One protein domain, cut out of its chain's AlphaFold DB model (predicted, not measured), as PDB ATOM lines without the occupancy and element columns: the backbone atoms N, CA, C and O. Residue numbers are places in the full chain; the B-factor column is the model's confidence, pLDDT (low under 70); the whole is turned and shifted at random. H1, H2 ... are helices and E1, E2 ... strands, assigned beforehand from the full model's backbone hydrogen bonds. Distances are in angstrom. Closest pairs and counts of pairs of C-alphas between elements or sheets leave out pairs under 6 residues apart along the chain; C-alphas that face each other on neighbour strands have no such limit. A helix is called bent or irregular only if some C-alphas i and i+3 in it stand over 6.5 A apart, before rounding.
ATOM      1  N   TYR A  11     293.898 260.465 166.811       78.94
ATOM      2  CA  TYR A  11     294.519 261.529 167.593       78.94
ATOM      3  C   TYR A  11     294.601 262.787 166.736       78.94
ATOM      4  O   TYR A  11     295.184 262.746 165.655       78.94
ATOM      5  N   ALA A  12     294.067 263.901 167.228       83.00
ATOM      6  CA  ALA A  12     294.161 265.189 166.557       83.00
ATOM      7  C   ALA A  12     295.203 266.088 167.233       83.00
ATOM      8  O   ALA A  12     295.183 266.278 168.449       83.00
ATOM      9  N   PHE A  13     296.098 266.668 166.436       84.75
ATOM     10  CA  PHE A  13     297.098 267.635 166.882       84.75
ATOM     11  C   PHE A  13     296.915 268.937 166.106       84.75
ATOM     12  O   PHE A  13     297.515 269.113 165.038       84.75
ATOM     13  N   PRO A  14     296.074 269.851 166.608       83.62
ATOM     14  CA  PRO A  14     295.945 271.164 166.015       83.62
ATOM     15  C   PRO A  14     297.184 272.004 166.312       83.62
ATOM     16  O   PRO A  14     297.732 271.995 167.414       83.62
ATOM     17  N   THR A  15     297.651 272.723 165.299       82.94
ATOM     18  CA  THR A  15     298.833 273.575 165.390       82.94
ATOM     19  C   THR A  15     298.485 274.981 164.947       82.94
ATOM     20  O   THR A  15     297.878 275.173 163.896       82.94
ATOM     21  N   SER A  16     298.912 275.962 165.736       76.38
ATOM     22  CA  SER A  16     298.783 277.383 165.417       76.38
ATOM     23  C   SER A  16     300.171 278.026 165.381       76.38
ATOM     24  O   SER A  16     301.005 277.732 166.248       76.38
ATOM     25  N   PRO A  17     300.466 278.893 164.398       70.69
ATOM     26  CA  PRO A  17     301.712 279.642 164.385       70.69
ATOM     27  C   PRO A  17     301.763 280.615 165.571       70.69
ATOM     28  O   PRO A  17     300.774 281.242 165.942       70.69
ATOM     29  N   GLN A  18     302.942 280.799 166.165       59.09
ATOM     30  CA  GLN A  18     303.100 281.834 167.188       59.09
ATOM     31  C   GLN A  18     302.970 283.227 166.560       59.09
ATOM     32  O   GLN A  18     303.719 283.570 165.645       59.09
ATOM     33  N   GLY A  19     302.057 284.046 167.089       58.69
ATOM     34  CA  GLY A  19     301.888 285.447 166.689       58.69
ATOM     35  C   GLY A  19     301.044 285.682 165.432       58.69
ATOM     36  O   GLY A  19     301.012 286.812 164.956       58.69
ATOM     37  N   SER A  20     300.355 284.667 164.901       58.62
ATOM     38  CA  SER A  20     299.521 284.769 163.690       58.62
ATOM     39  C   SER A  20     298.077 285.218 163.936       58.62
ATOM     40  O   SER A  20     297.225 284.933 163.105       58.62
ATOM     41  N   GLY A  21     297.789 285.888 165.057       56.50
ATOM     42  CA  GLY A  21     296.445 286.415 165.322       56.50
ATOM     43  C   GLY A  21     295.377 285.326 165.284       56.50
ATOM     44  O   GLY A  21     294.470 285.387 164.477       56.50
ATOM     45  N   GLU A  22     295.545 284.296 166.113       69.62
ATOM     46  CA  GLU A  22     294.530 283.261 166.353       69.62
ATOM     47  C   GLU A  22     294.335 282.186 165.273       69.62
ATOM     48  O   GLU A  22     293.722 281.179 165.598       69.62
ATOM     49  N   ALA A  23     294.914 282.285 164.071       79.44
ATOM     50  CA  ALA A  23     294.652 281.303 163.008       79.44
ATOM     51  C   ALA A  23     295.262 279.889 163.216       79.44
ATOM     52  O   ALA A  23     296.335 279.713 163.810       79.44
ATOM     53  N   ILE A  24     294.602 278.863 162.669       83.75
ATOM     54  CA  ILE A  24     295.127 277.499 162.506       83.75
ATOM     55  C   ILE A  24     296.209 277.498 161.428       83.75
ATOM     56  O   ILE A  24     296.074 278.127 160.386       83.75
ATOM     57  N   TYR A  25     297.282 276.745 161.665       82.62
ATOM     58  CA  TYR A  25     298.239 276.387 160.624       82.62
ATOM     59  C   TYR A  25     297.869 275.063 159.963       82.62
ATOM     60  O   TYR A  25     297.721 275.000 158.749       82.62
ATOM     61  N   ARG A  26     297.780 273.996 160.766       84.62
ATOM     62  CA  ARG A  26     297.501 272.621 160.322       84.62
ATOM     63  C   ARG A  26     296.886 271.807 161.445       84.62
ATOM     64  O   ARG A  26     297.217 272.043 162.611       84.62
ATOM     65  N   ILE A  27     296.111 270.788 161.097       84.00
ATOM     66  CA  ILE A  27     295.699 269.736 162.030       84.00
ATOM     67  C   ILE A  27     296.256 268.407 161.532       84.00
ATOM     68  O   ILE A  27     296.027 268.016 160.391       84.00
ATOM     69  N   PHE A  28     297.005 267.718 162.388       83.12
ATOM     70  CA  PHE A  28     297.455 266.357 162.110       83.12
ATOM     71  C   PHE A  28     296.464 265.381 162.729       83.12
ATOM     72  O   PHE A  28     296.304 265.372 163.948       83.12
ATOM     73  N   LEU A  29     295.827 264.567 161.900       83.19
ATOM     74  CA  LEU A  29     294.995 263.449 162.315       83.19
ATOM     75  C   LEU A  29     295.825 262.178 162.187       83.19
ATOM     76  O   LEU A  29     296.347 261.878 161.116       83.19
ATOM     77  N   VAL A  30     295.992 261.460 163.290       80.94
ATOM     78  CA  VAL A  30     296.761 260.217 163.335       80.94
ATOM     79  C   VAL A  30     295.809 259.070 163.625       80.94
ATOM     80  O   VAL A  30     295.210 259.042 164.701       80.94
ATOM     81  N   ASP A  31     295.706 258.121 162.699       81.31
ATOM     82  CA  ASP A  31     295.012 256.857 162.932       81.31
ATOM     83  C   ASP A  31     295.710 256.129 164.095       81.31
ATOM     84  O   ASP A  31     296.907 255.836 164.075       81.31
ATOM     85  N   GLY A  32     294.968 255.871 165.164       78.25
ATOM     86  CA  GLY A  32     295.461 255.264 166.394       78.25
ATOM     87  C   GLY A  32     295.712 253.759 166.294       78.25
ATOM     88  O   GLY A  32     296.345 253.195 167.189       78.25
ATOM     89  N   GLN A  33     295.238 253.103 165.236       84.38
ATOM     90  CA  GLN A  33     295.460 251.689 164.946       84.38
ATOM     91  C   GLN A  33     296.658 251.479 164.012       84.38
ATOM     92  O   GLN A  33     297.474 250.585 164.263       84.38
ATOM     93  N   THR A  34     296.769 252.271 162.946       85.69
ATOM     94  CA  THR A  34     297.801 252.116 161.908       85.69
ATOM     95  C   THR A  34     298.976 253.074 162.088       85.69
ATOM     96  O   THR A  34     300.102 252.736 161.714       85.69
ATOM     97  N   GLY A  35     298.746 254.236 162.703       82.06
ATOM     98  CA  GLY A  35     299.701 255.339 162.772       82.06
ATOM     99  C   GLY A  35     299.765 256.182 161.497       82.06
ATOM    100  O   GLY A  35     300.671 257.011 161.384       82.06
ATOM    101  N   ASP A  36     298.860 255.964 160.537       79.25
ATOM    102  CA  ASP A  36     298.771 256.779 159.327       79.25
ATOM    103  C   ASP A  36     298.407 258.222 159.685       79.25
ATOM    104  O   ASP A  36     297.636 258.478 160.609       79.25
ATOM    105  N   ILE A  37     299.009 259.174 158.971       81.69
ATOM    106  CA  ILE A  37     298.858 260.601 159.253       81.69
ATOM    107  C   ILE A  37     298.146 261.264 158.081       81.69
ATOM    108  O   ILE A  37     298.687 261.317 156.973       81.69
ATOM    109  N   THR A  38     296.987 261.842 158.366       82.62
ATOM    110  CA  THR A  38     296.273 262.766 157.490       82.62
ATOM    111  C   THR A  38     296.509 264.186 157.992       82.62
ATOM    112  O   THR A  38     296.559 264.436 159.196       82.62
ATOM    113  N   VAL A  39     296.706 265.130 157.075       84.94
ATOM    114  CA  VAL A  39     296.949 266.533 157.421       84.94
ATOM    115  C   VAL A  39     295.843 267.377 156.819       84.94
ATOM    116  O   VAL A  39     295.675 267.381 155.603       84.94
ATOM    117  N   TYR A  40     295.130 268.099 157.676       83.81
ATOM    118  CA  TYR A  40     294.256 269.186 157.271       83.81
ATOM    119  C   TYR A  40     295.059 270.488 157.218       83.81
ATOM    120  O   TYR A  40     295.746 270.851 158.182       83.81
ATOM    121  N   GLU A  41     294.974 271.176 156.084       83.62
ATOM    122  CA  GLU A  41     295.515 272.515 155.873       83.62
ATOM    123  C   GLU A  41     294.340 273.448 155.559       83.62
ATOM    124  O   GLU A  41     293.590 273.145 154.627       83.62
ATOM    125  N   PRO A  42     294.160 274.557 156.299       81.25
ATOM    126  CA  PRO A  42     293.130 275.532 155.976       81.25
ATOM    127  C   PRO A  42     293.315 276.080 154.550       81.25
ATOM    128  O   PRO A  42     294.461 276.281 154.125       81.25
ATOM    129  N   PRO A  43     292.225 276.356 153.814       80.06
ATOM    130  CA  PRO A  43     292.304 277.002 152.506       80.06
ATOM    131  C   PRO A  43     293.085 278.329 152.559       80.06
ATOM    132  O   PRO A  43     292.896 279.120 153.484       80.06
ATOM    133  N   GLU A  44     293.926 278.600 151.548       70.88
ATOM    134  CA  GLU A  44     294.901 279.715 151.545       70.88
ATOM    135  C   GLU A  44     294.278 281.117 151.725       70.88
ATOM    136  O   GLU A  44     294.961 282.029 152.192       70.88
ATOM    137  N   ASP A  45     292.992 281.279 151.398       71.69
ATOM    138  CA  ASP A  45     292.246 282.544 151.478       71.69
ATOM    139  C   ASP A  45     291.253 282.602 152.658       71.69
ATOM    140  O   ASP A  45     290.449 283.532 152.751       71.69
ATOM    141  N   THR A  46     291.296 281.627 153.570       69.12
ATOM    142  CA  THR A  46     290.421 281.568 154.753       69.12
ATOM    143  C   THR A  46     291.220 281.756 156.037       69.12
ATOM    144  O   THR A  46     292.351 281.288 156.163       69.12
ATOM    145  N   SER A  47     290.637 282.458 157.011       76.56
ATOM    146  CA  SER A  47     291.208 282.590 158.351       76.56
ATOM    147  C   SER A  47     290.369 281.777 159.321       76.56
ATOM    148  O   SER A  47     289.375 282.276 159.833       76.56
ATOM    149  N   GLN A  48     290.779 280.538 159.574       83.38
ATOM    150  CA  GLN A  48     290.134 279.699 160.578       83.38
ATOM    151  C   GLN A  48     290.798 279.869 161.941       83.38
ATOM    152  O   GLN A  48     292.018 279.729 162.049       83.38
ATOM    153  N   VAL A  49     290.016 280.151 162.982       84.50
ATOM    154  CA  VAL A  49     290.497 280.332 164.359       84.50
ATOM    155  C   VAL A  49     290.955 279.002 164.943       84.50
ATOM    156  O   VAL A  49     290.327 277.968 164.757       84.50
ATOM    157  N   GLY A  50     292.084 279.010 165.647       84.31
ATOM    158  CA  GLY A  50     292.720 277.829 166.212       84.31
ATOM    159  C   GLY A  50     292.358 277.526 167.656       84.31
ATOM    160  O   GLY A  50     291.949 278.389 168.434       84.31
ATOM    161  N   SER A  51     292.614 276.273 168.037       80.50
ATOM    162  CA  SER A  51     292.238 275.703 169.335       80.50
ATOM    163  C   SER A  51     292.749 276.487 170.547       80.50
ATOM    164  O   SER A  51     292.083 276.531 171.574       80.50
ATOM    165  N   THR A  52     293.917 277.134 170.437       75.88
ATOM    166  CA  THR A  52     294.566 277.825 171.571       75.88
ATOM    167  C   THR A  52     293.689 278.934 172.151       75.88
ATOM    168  O   THR A  52     293.691 279.148 173.359       75.88
ATOM    169  N   ASN A  53     292.952 279.642 171.294       76.94
ATOM    170  CA  ASN A  53     292.127 280.770 171.715       76.94
ATOM    171  C   ASN A  53     290.639 280.446 171.706       76.94
ATOM    172  O   ASN A  53     289.878 281.184 172.317       76.94
ATOM    173  N   MET A  54     290.219 279.342 171.087       82.25
ATOM    174  CA  MET A  54     288.801 279.011 170.962       82.25
ATOM    175  C   MET A  54     288.106 278.841 172.322       82.25
ATOM    176  O   MET A  54     286.998 279.321 172.510       82.25
ATOM    177  N   ALA A  55     288.789 278.286 173.330       80.44
ATOM    178  CA  ALA A  55     288.251 278.244 174.694       80.44
ATOM    179  C   ALA A  55     288.020 279.645 175.304       80.44
ATOM    180  O   ALA A  55     287.131 279.810 176.138       80.44
ATOM    181  N   ASN A  56     288.810 280.649 174.905       79.00
ATOM    182  CA  ASN A  56     288.614 282.042 175.319       79.00
ATOM    183  C   ASN A  56     287.515 282.732 174.503       79.00
ATOM    184  O   ASN A  56     286.869 283.623 175.045       79.00
ATOM    185  N   TYR A  57     287.333 282.363 173.229       79.44
ATOM    186  CA  TYR A  57     286.220 282.841 172.403       79.44
ATOM    187  C   TYR A  57     284.898 282.354 172.965       79.44
ATOM    188  O   TYR A  57     284.085 283.184 173.340       79.44
ATOM    189  N   VAL A  58     284.763 281.042 173.186       81.88
ATOM    190  CA  VAL A  58     283.585 280.465 173.842       81.88
ATOM    191  C   VAL A  58     283.277 281.223 175.126       81.88
ATOM    192  O   VAL A  58     282.166 281.693 175.279       81.88
ATOM    193  N   GLN A  59     284.255 281.452 176.008       80.69
ATOM    194  CA  GLN A  59     284.031 282.216 177.246       80.69
ATOM    195  C   GLN A  59     283.570 283.667 177.041       80.69
ATOM    196  O   GLN A  59     282.786 284.165 177.847       80.69
ATOM    197  N   GLN A  60     284.083 284.360 176.022       77.12
ATOM    198  CA  GLN A  60     283.757 285.765 175.743       77.12
ATOM    199  C   GLN A  60     282.402 285.928 175.065       77.12
ATOM    200  O   GLN A  60     281.667 286.848 175.414       77.12
ATOM    201  N   ASP A  61     282.097 285.029 174.135       73.94
ATOM    202  CA  ASP A  61     280.893 285.067 173.314       73.94
ATOM    203  C   ASP A  61     279.757 284.256 173.951       73.94
ATOM    204  O   ASP A  61     278.634 284.286 173.460       73.94
ATOM    205  N   THR A  62     280.009 283.606 175.101       69.00
ATOM    206  CA  THR A  62     278.949 283.000 175.914       69.00
ATOM    207  C   THR A  62     277.959 284.066 176.337       69.00
ATOM    208  O   THR A  62     278.323 284.994 177.075       69.00
ATOM    209  N   PRO A  63     276.686 283.901 175.986       66.12
ATOM    210  CA  PRO A  63     275.691 284.873 176.378       66.12
ATOM    211  C   PRO A  63     275.457 284.866 177.886       66.12
ATOM    212  O   PRO A  63     275.635 283.861 178.584       66.12
ATOM    213  N   GLN A  64     275.069 286.025 178.420       59.34
ATOM    214  CA  GLN A  64     274.886 286.167 179.861       59.34
ATOM    215  C   GLN A  64     273.798 285.208 180.358       59.34
ATOM    216  O   GLN A  64     272.669 285.240 179.885       59.34
ATOM    217  N   GLY A  65     274.143 284.373 181.342       61.19
ATOM    218  CA  GLY A  65     273.219 283.414 181.959       61.19
ATOM    219  C   GLY A  65     273.316 281.981 181.431       61.19
ATOM    220  O   GLY A  65     272.826 281.087 182.112       61.19
ATOM    221  N   VAL A  66     274.004 281.744 180.307       63.69
ATOM    222  CA  VAL A  66     274.233 280.389 179.759       63.69
ATOM    223  C   VAL A  66     275.270 279.620 180.581       63.69
ATOM    224  O   VAL A  66     275.137 278.425 180.820       63.69
ATOM    225  N   THR A  67     276.321 280.291 181.059       70.31
ATOM    226  CA  THR A  67     277.339 279.671 181.921       70.31
ATOM    227  C   THR A  67     277.869 280.658 182.952       70.31
ATOM    228  O   THR A  67     278.138 281.824 182.655       70.31
ATOM    229  N   THR A  68     278.072 280.177 184.179       78.00
ATOM    230  CA  THR A  68     278.729 280.935 185.252       78.00
ATOM    231  C   THR A  68     280.226 280.630 185.248       78.00
ATOM    232  O   THR A  68     280.681 279.725 185.935       78.00
ATOM    233  N   TRP A  69     281.031 281.383 184.502       83.38
ATOM    234  CA  TRP A  69     282.473 281.112 184.348       83.38
ATOM    235  C   TRP A  69     283.313 281.159 185.642       83.38
ATOM    236  O   TRP A  69     284.450 280.701 185.649       83.38
ATOM    237  N   ASP A  70     282.764 281.650 186.757       83.69
ATOM    238  CA  ASP A  70     283.387 281.514 188.085       83.69
ATOM    239  C   ASP A  70     283.289 280.082 188.659       83.69
ATOM    240  O   ASP A  70     284.037 279.717 189.567       83.69
ATOM    241  N   GLU A  71     282.355 279.273 188.155       82.94
ATOM    242  CA  GLU A  71     282.065 277.905 188.604       82.94
ATOM    243  C   GLU A  71     282.445 276.848 187.557       82.94
ATOM    244  O   GLU A  71     282.521 275.661 187.885       82.94
ATOM    245  N   PHE A  72     282.710 277.269 186.317       87.12
ATOM    246  CA  PHE A  72     282.946 276.405 185.163       87.12
ATOM    247  C   PHE A  72     284.202 276.806 184.395       87.12
ATOM    248  O   PHE A  72     284.630 277.955 184.415       87.12
ATOM    249  N   ARG A  73     284.752 275.855 183.638       85.88
ATOM    250  CA  ARG A  73     285.852 276.096 182.702       85.88
ATOM    251  C   ARG A  73     285.677 275.358 181.391       85.88
ATOM    252  O   ARG A  73     285.180 274.231 181.357       85.88
ATOM    253  N   ALA A  74     286.188 275.980 180.337       87.56
ATOM    254  CA  ALA A  74     286.335 275.384 179.022       87.56
ATOM    255  C   ALA A  74     287.627 274.550 178.954       87.56
ATOM    256  O   ALA A  74     288.702 275.004 179.359       87.56
ATOM    257  N   LEU A  75     287.529 273.322 178.447       85.94
ATOM    258  CA  LEU A  75     288.685 272.476 178.140       85.94
ATOM    259  C   LEU A  75     289.219 272.721 176.739       85.94
ATOM    260  O   LEU A  75     288.642 273.457 175.943       85.94
ATOM    261  N   GLU A  76     290.326 272.040 176.435       83.88
ATOM    262  CA  GLU A  76     290.883 272.036 175.093       83.88
ATOM    263  C   GLU A  76     289.826 271.617 174.048       83.88
ATOM    264  O   GLU A  76     289.233 270.528 174.180       83.88
ATOM    265  N   PRO A  77     289.612 272.473 173.029       88.94
ATOM    266  CA  PRO A  77     288.728 272.203 171.905       88.94
ATOM    267  C   PRO A  77     289.154 270.962 171.127       88.94
ATOM    268  O   PRO A  77     290.341 270.758 170.856       88.94
ATOM    269  N   LEU A  78     288.173 270.165 170.720       87.25
ATOM    270  CA  LEU A  78     288.356 269.047 169.805       87.25
ATOM    271  C   LEU A  78     287.930 269.470 168.397       87.25
ATOM    272  O   LEU A  78     286.866 270.072 168.263       87.25
ATOM    273  N   PRO A  79     288.731 269.184 167.358       86.50
ATOM    274  CA  PRO A  79     288.306 269.437 165.991       86.50
ATOM    275  C   PRO A  79     287.264 268.397 165.575       86.50
ATOM    276  O   PRO A  79     287.482 267.198 165.765       86.50
ATOM    277  N   VAL A  80     286.171 268.865 164.985       85.88
ATOM    278  CA  VAL A  80     285.122 268.057 164.357       85.88
ATOM    279  C   VAL A  80     284.994 268.539 162.921       85.88
ATOM    280  O   VAL A  80     284.965 269.742 162.681       85.88
ATOM    281  N   PHE A  81     285.000 267.613 161.968       79.19
ATOM    282  CA  PHE A  81     284.804 267.939 160.560       79.19
ATOM    283  C   PHE A  81     283.381 267.551 160.187       79.19
ATOM    284  O   PHE A  81     283.055 266.368 160.248       79.19
ATOM    285  N   HIS A  82     282.576 268.543 159.828       74.31
ATOM    286  CA  HIS A  82     281.166 268.396 159.476       74.31
ATOM    287  C   HIS A  82     280.946 269.084 158.134       74.31
ATOM    288  O   HIS A  82     281.364 270.226 157.980       74.31
ATOM    289  N   GLU A  83     280.387 268.376 157.151       73.25
ATOM    290  CA  GLU A  83     280.182 268.887 155.782       73.25
ATOM    291  C   GLU A  83     281.402 269.617 155.164       73.25
ATOM    292  O   GLU A  83     281.277 270.659 154.531       73.25
ATOM    293  N   ASP A  84     282.607 269.059 155.340       72.94
ATOM    294  CA  ASP A  84     283.896 269.640 154.911       72.94
ATOM    295  C   ASP A  84     284.332 270.928 155.645       72.94
ATOM    296  O   ASP A  84     285.453 271.408 155.432       72.94
ATOM    297  N   ASP A  85     283.524 271.433 156.575       82.19
ATOM    298  CA  ASP A  85     283.866 272.536 157.463       82.19
ATOM    299  C   ASP A  85     284.489 272.047 158.772       82.19
ATOM    300  O   ASP A  85     284.203 270.969 159.301       82.19
ATOM    301  N   LEU A  86     285.393 272.866 159.310       83.62
ATOM    302  CA  LEU A  86     286.009 272.611 160.603       83.62
ATOM    303  C   LEU A  86     285.215 273.314 161.699       83.62
ATOM    304  O   LEU A  86     285.151 274.541 161.740       83.62
ATOM    305  N   PHE A  87     284.761 272.528 162.662       87.62
ATOM    306  CA  PHE A  87     284.171 272.988 163.905       87.62
ATOM    307  C   PHE A  87     285.067 272.657 165.096       87.62
ATOM    308  O   PHE A  87     285.840 271.694 165.105       87.62
ATOM    309  N   TRP A  88     284.944 273.466 166.139       89.81
ATOM    310  CA  TRP A  88     285.561 273.235 167.429       89.81
ATOM    311  C   TRP A  88     284.506 272.865 168.451       89.81
ATOM    312  O   TRP A  88     283.688 273.696 168.826       89.81
ATOM    313  N   MET A  89     284.589 271.643 168.963       89.38
ATOM    314  CA  MET A  89     283.789 271.199 170.093       89.38
ATOM    315  C   MET A  89     284.559 271.437 171.396       89.38
ATOM    316  O   MET A  89     285.559 270.774 171.700       89.38
ATOM    317  N   VAL A  90     284.094 272.394 172.186       89.88
ATOM    318  CA  VAL A  90     284.656 272.792 173.476       89.88
ATOM    319  C   VAL A  90     283.822 272.191 174.594       89.88
ATOM    320  O   VAL A  90     282.620 272.397 174.670       89.88
ATOM    321  N   ARG A  91     284.463 271.456 175.502       88.62
ATOM    322  CA  ARG A  91     283.782 270.861 176.661       88.62
ATOM    323  C   ARG A  91     283.806 271.825 177.830       88.62
ATOM    324  O   ARG A  91     284.884 272.303 178.194       88.62
ATOM    325  N   ILE A  92     282.653 272.038 178.448       86.50
ATOM    326  CA  ILE A  92     282.480 272.893 179.619       86.50
ATOM    327  C   ILE A  92     282.198 271.998 180.822       86.50
ATOM    328  O   ILE A  92     281.341 271.115 180.777       86.50
ATOM    329  N   LEU A  93     282.945 272.187 181.908       89.19
ATOM    330  CA  LEU A  93     282.741 271.436 183.147       89.19
ATOM    331  C   LEU A  93     282.863 272.323 184.382       89.19
ATOM    332  O   LEU A  93     283.548 273.347 184.324       89.19
ATOM    333  N   PRO A  94     282.293 271.895 185.518       84.62
ATOM    334  CA  PRO A  94     282.525 272.547 186.795       84.62
ATOM    335  C   PRO A  94     284.013 272.550 187.170       84.62
ATOM    336  O   PRO A  94     284.715 271.553 186.971       84.62
ATOM    337  N   GLU A  95     284.490 273.625 187.793       83.75
ATOM    338  CA  GLU A  95     285.868 273.752 188.305       83.75
ATOM    339  C   GLU A  95     286.245 272.611 189.267       83.75
ATOM    340  O   GLU A  95     287.365 272.092 189.243       83.75
ATOM    341  N   GLU A  96     285.271 272.139 190.048       82.00
ATOM    342  CA  GLU A  96     285.419 271.025 190.992       82.00
ATOM    343  C   GLU A  96     285.583 269.648 190.302       82.00
ATOM    344  O   GLU A  96     285.856 268.645 190.967       82.00
ATOM    345  N   GLY A  97     285.478 269.578 188.966       68.19
ATOM    346  CA  GLY A  97     285.892 268.418 188.171       68.19
ATOM    347  C   GLY A  97     284.844 267.317 187.989       68.19
ATOM    348  O   GLY A  97     285.210 266.162 187.760       68.19
ATOM    349  N   THR A  98     283.553 267.630 188.107       74.31
ATOM    350  CA  THR A  98     282.468 266.645 187.983       74.31
ATOM    351  C   THR A  98     281.841 266.650 186.592       74.31
ATOM    352  O   THR A  98     281.053 267.538 186.291       74.31
ATOM    353  N   GLY A  99     282.128 265.620 185.790       79.06
ATOM    354  CA  GLY A  99     281.461 265.395 184.501       79.06
ATOM    355  C   GLY A  99     281.662 266.520 183.482       79.06
ATOM    356  O   GLY A  99     282.401 267.467 183.727       79.06
ATOM    357  N   ILE A 100     281.025 266.381 182.325       82.00
ATOM    358  CA  ILE A 100     280.845 267.475 181.366       82.00
ATOM    359  C   ILE A 100     279.450 268.035 181.642       82.00
ATOM    360  O   ILE A 100     278.529 267.260 181.896       82.00
ATOM    361  N   ASN A 101     279.320 269.356 181.686       84.06
ATOM    362  CA  ASN A 101     278.033 270.020 181.856       84.06
ATOM    363  C   ASN A 101     277.385 270.299 180.505       84.06
ATOM    364  O   ASN A 101     276.219 269.975 180.326       84.06
ATOM    365  N   SER A 102     278.162 270.843 179.576       84.38
ATOM    366  CA  SER A 102     277.713 271.181 178.233       84.38
ATOM    367  C   SER A 102     278.889 271.196 177.259       84.38
ATOM    368  O   SER A 102     280.068 271.126 177.644       84.38
ATOM    369  N   TYR A 103     278.552 271.267 175.983       85.31
ATOM    370  CA  TYR A 103     279.459 271.410 174.863       85.31
ATOM    371  C   TYR A 103     279.141 272.727 174.162       85.31
ATOM    372  O   TYR A 103     277.977 273.051 173.973       85.31
ATOM    373  N   ALA A 104     280.169 273.476 173.785       86.56
ATOM    374  CA  ALA A 104     280.048 274.605 172.874       86.56
ATOM    375  C   ALA A 104     280.668 274.208 171.534       86.56
ATOM    376  O   ALA A 104     281.830 273.798 171.493       86.56
ATOM    377  N   ILE A 105     279.900 274.296 170.459       88.31
ATOM    378  CA  ILE A 105     280.309 273.974 169.097       88.31
ATOM    379  C   ILE A 105     280.443 275.293 168.340       88.31
ATOM    380  O   ILE A 105     279.547 276.127 168.385       88.31
ATOM    381  N   VAL A 106     281.588 275.504 167.692       85.94
ATOM    382  CA  VAL A 106     281.908 276.774 167.022       85.94
ATOM    383  C   VAL A 106     282.484 276.502 165.645       85.94
ATOM    384  O   VAL A 106     283.447 275.736 165.534       85.94
ATOM    385  N   ASN A 107     281.965 277.152 164.604       86.94
ATOM    386  CA  ASN A 107     282.576 277.086 163.280       86.94
ATOM    387  C   ASN A 107     283.944 277.791 163.311       86.94
ATOM    388  O   ASN A 107     284.081 278.930 163.754       86.94
ATOM    389  N   ALA A 108     285.005 277.130 162.847       85.44
ATOM    390  CA  ALA A 108     286.338 277.724 162.868       85.44
ATOM    391  C   ALA A 108     286.454 278.951 161.945       85.44
ATOM    392  O   ALA A 108     287.338 279.780 162.164       85.44
ATOM    393  N   SER A 109     285.595 279.058 160.929       83.56
ATOM    394  CA  SER A 109     285.538 280.168 159.973       83.56
ATOM    395  C   SER A 109     284.618 281.312 160.423       83.56
ATOM    396  O   SER A 109     284.830 282.443 159.983       83.56
ATOM    397  N   ASP A 110     283.641 281.046 161.299       82.19
ATOM    398  CA  ASP A 110     282.750 282.052 161.892       82.19
ATOM    399  C   ASP A 110     282.586 281.810 163.394       82.19
ATOM    400  O   ASP A 110     281.865 280.918 163.831       82.19
ATOM    401  N   THR A 111     283.286 282.608 164.199       74.31
ATOM    402  CA  THR A 111     283.288 282.451 165.657       74.31
ATOM    403  C   THR A 111     282.136 283.157 166.357       74.31
ATOM    404  O   THR A 111     282.073 283.092 167.579       74.31
ATOM    405  N   ASN A 112     281.281 283.880 165.628       69.31
ATOM    406  CA  ASN A 112     280.168 284.609 166.242       69.31
ATOM    407  C   ASN A 112     278.956 283.715 166.508       69.31
ATOM    408  O   ASN A 112     278.051 284.137 167.221       69.31
ATOM    409  N   ASP A 113     278.944 282.519 165.925       69.62
ATOM    410  CA  ASP A 113     277.880 281.542 166.075       69.62
ATOM    411  C   ASP A 113     278.388 280.376 166.934       69.62
ATOM    412  O   ASP A 113     279.282 279.617 166.538       69.62
ATOM    413  N   VAL A 114     277.900 280.325 168.175       73.69
ATOM    414  CA  VAL A 114     278.309 279.350 169.189       73.69
ATOM    415  C   VAL A 114     277.083 278.569 169.625       73.69
ATOM    416  O   VAL A 114     276.210 279.095 170.316       73.69
ATOM    417  N   TRP A 115     277.067 277.284 169.297       79.56
ATOM    418  CA  TRP A 115     275.978 276.385 169.648       79.56
ATOM    419  C   TRP A 115     276.270 275.685 170.965       79.56
ATOM    420  O   TRP A 115     277.290 275.007 171.107       79.56
ATOM    421  N   TYR A 116     275.373 275.838 171.934       79.69
ATOM    422  CA  TYR A 116     275.468 275.155 173.218       79.69
ATOM    423  C   TYR A 116     274.565 273.935 173.232       79.69
ATOM    424  O   TYR A 116     273.369 274.046 172.991       79.69
ATOM    425  N   VAL A 117     275.148 272.792 173.577       81.75
ATOM    426  CA  VAL A 117     274.438 271.523 173.718       81.75
ATOM    427  C   VAL A 117     274.677 270.994 175.123       81.75
ATOM    428  O   VAL A 117     275.827 270.833 175.553       81.75
ATOM    429  N   ASP A 118     273.604 270.740 175.864       80.44
ATOM    430  CA  ASP A 118     273.708 270.141 177.191       80.44
ATOM    431  C   ASP A 118     274.269 268.716 177.105       80.44
ATOM    432  O   ASP A 118     273.998 267.958 176.175       80.44
ATOM    433  N   ALA A 119     275.089 268.332 178.087       79.19
ATOM    434  CA  ALA A 119     275.800 267.056 178.032       79.19
ATOM    435  C   ALA A 119     274.902 265.817 178.188       79.19
ATOM    436  O   ALA A 119     275.382 264.704 177.979       79.19
ATOM    437  N   ASP A 120     273.643 265.984 178.594       80.31
ATOM    438  CA  ASP A 120     272.636 264.922 178.627       80.31
ATOM    439  C   ASP A 120     271.862 264.771 177.308       80.31
ATOM    440  O   ASP A 120     271.173 263.763 177.142       80.31
ATOM    441  N   ASN A 121     272.038 265.689 176.349       80.19
ATOM    442  CA  ASN A 121     271.554 265.544 174.978       80.19
ATOM    443  C   ASN A 121     272.581 264.774 174.120       80.19
ATOM    444  O   ASN A 121     273.264 265.325 173.257       80.19
ATOM    445  N   GLU A 122     272.741 263.481 174.420       76.38
ATOM    446  CA  GLU A 122     273.706 262.601 173.738       76.38
ATOM    447  C   GLU A 122     273.409 262.437 172.238       76.38
ATOM    448  O   GLU A 122     274.349 262.269 171.456       76.38
ATOM    449  N   ASP A 123     272.133 262.505 171.847       77.06
ATOM    450  CA  ASP A 123     271.689 262.340 170.461       77.06
ATOM    451  C   ASP A 123     272.171 263.529 169.610       77.06
ATOM    452  O   ASP A 123     272.932 263.317 168.673       77.06
ATOM    453  N   ALA A 124     271.915 264.776 170.030       75.38
ATOM    454  CA  ALA A 124     272.387 265.969 169.312       75.38
ATOM    455  C   ALA A 124     273.920 266.022 169.156       75.38
ATOM    456  O   ALA A 124     274.449 266.437 168.125       75.38
ATOM    457  N   ILE A 125     274.668 265.573 170.172       75.25
ATOM    458  CA  ILE A 125     276.136 265.497 170.100       75.25
ATOM    459  C   ILE A 125     276.579 264.432 169.091       75.25
ATOM    460  O   ILE A 125     277.571 264.630 168.386       75.25
ATOM    461  N   THR A 126     275.896 263.287 169.065       78.19
ATOM    462  CA  THR A 126     276.229 262.173 168.171       78.19
ATOM    463  C   THR A 126     275.910 262.541 166.731       78.19
ATOM    464  O   THR A 126     276.802 262.447 165.893       78.19
ATOM    465  N   ASP A 127     274.710 263.054 166.478       78.19
ATOM    466  CA  ASP A 127     274.236 263.454 165.154       78.19
ATOM    467  C   ASP A 127     275.172 264.505 164.535       78.19
ATOM    468  O   ASP A 127     275.640 264.343 163.405       78.19
ATOM    469  N   PHE A 128     275.573 265.512 165.324       78.00
ATOM    470  CA  PHE A 128     276.553 266.512 164.895       78.00
ATOM    471  C   PHE A 128     277.930 265.911 164.568       78.00
ATOM    472  O   PHE A 128     278.592 266.318 163.619       78.00
ATOM    473  N   VAL A 129     278.420 264.953 165.359       74.94
ATOM    474  CA  VAL A 129     279.737 264.338 165.107       74.94
ATOM    475  C   VAL A 129     279.701 263.377 163.918       74.94
ATOM    476  O   VAL A 129     280.718 263.216 163.239       74.94
ATOM    477  N   GLU A 130     278.569 262.715 163.684       75.19
ATOM    478  CA  GLU A 130     278.392 261.749 162.599       75.19
ATOM    479  C   GLU A 130     278.036 262.408 161.260       75.19
ATOM    480  O   GLU A 130     278.185 261.769 160.215       75.19
ATOM    481  N   GLY A 131     277.662 263.690 161.264       65.94
ATOM    482  CA  GLY A 131     277.265 264.388 160.047       65.94
ATOM    483  C   GLY A 131     275.824 264.102 159.630       65.94
ATOM    484  O   GLY A 131     275.510 264.184 158.443       65.94
TER     485      GLY A 131
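This is residues 11 to 131 of the 194 residues of an uncharacterized protein of Natrialba sp. SSL1 (UniProt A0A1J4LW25). A strongly twisted sheet of five strands makes the body, with its long strand E6 running through the middle; H1 crosses one face, and H2 lies by the opposite face, where it touches E8 with Ile 125 and E5 with Val 129. A smaller sheet, E1, E2 and E3, forms a separate slab at one end of the body, with E1 nearest to it. The printed part has 121 residues, with two named helices and eight named strands in the order E1 E2 E3 H1 E4 E5 E6 E7 E8 H2. The class is mixed, helices and strands, and the neighbour strands in both sheets are antiparallel. The whole is compact, with a radius of gyration of the C-alphas of 14.7 A and spans of 38 by 34 by 26 A.

Find C-alpha 85 at (283.866, 272.536, 157.463); from there E6, residues 85 to 94, runs 29.4 A to C-alpha 94 at (282.525, 272.547, 186.795). The same sheet also holds E4, residues 72 to 74, E5, residues 78 to 82, 12.6 A, E7, residues 102 to 107, 16.8 A, and E8, residues 114 to 118, 13.0 A. H1 is residues 51 to 61, 15.2 A, and is irregular, with C-alphas 52 and 55 7.1 A apart. H2, residues 122 to 130, 12.1 A, ends at C-alpha 130, (278.392, 261.749, 162.599). The small sheet holds E1, residues 11 to 15, E2, residues 26 to 31, 16.2 A, and E3, residues 37 to 40.

E4 and E5 lie on one side of E6 and E7 on the other side; look for N 73 and O 93 at 2.9 A, N 80 and O 87 at 2.9 A, and N 90 and O 104 at 2.8 A. E8 follows beside E7, with N 105 and O 115 at 2.8 A. E5 E6 E7 E8 is a meander, each strand the antiparallel neighbour of the one before, and so is E1 E2 E3, with N 13 and O 28 at 2.8 A and N 29 and O 38 at 2.8 A. H1 is on the large sheet at a height of 8.3 A, across the strands, at 67 degrees to E6 on the local plane; its closest C-alpha pair with E6 is Ala 55 and Val 90, 6.6 A. H2 is on the opposite face, over none of the strands, at a height of 4.4 A, only just clear of the sheet's level; the C-alphas of Val 80 and Val 129, the closest of E5 and H2, are 6.6 A apart. The closest C-alphas of E1 and E5 are those of Ala 12 and Pro 79, 7.3 A. Every O i to N i+4 pair is within hydrogen-bond range in H2, and 5 of 7 in H1.

The C-alphas farthest apart, of Thr 34 and Gln 64, are 44.8 A apart. The printed part has no cut, and no link is long. Mean pLDDT of the printed part is 79.3; among the residues under 70 are 18 to 22 and 62 to 66.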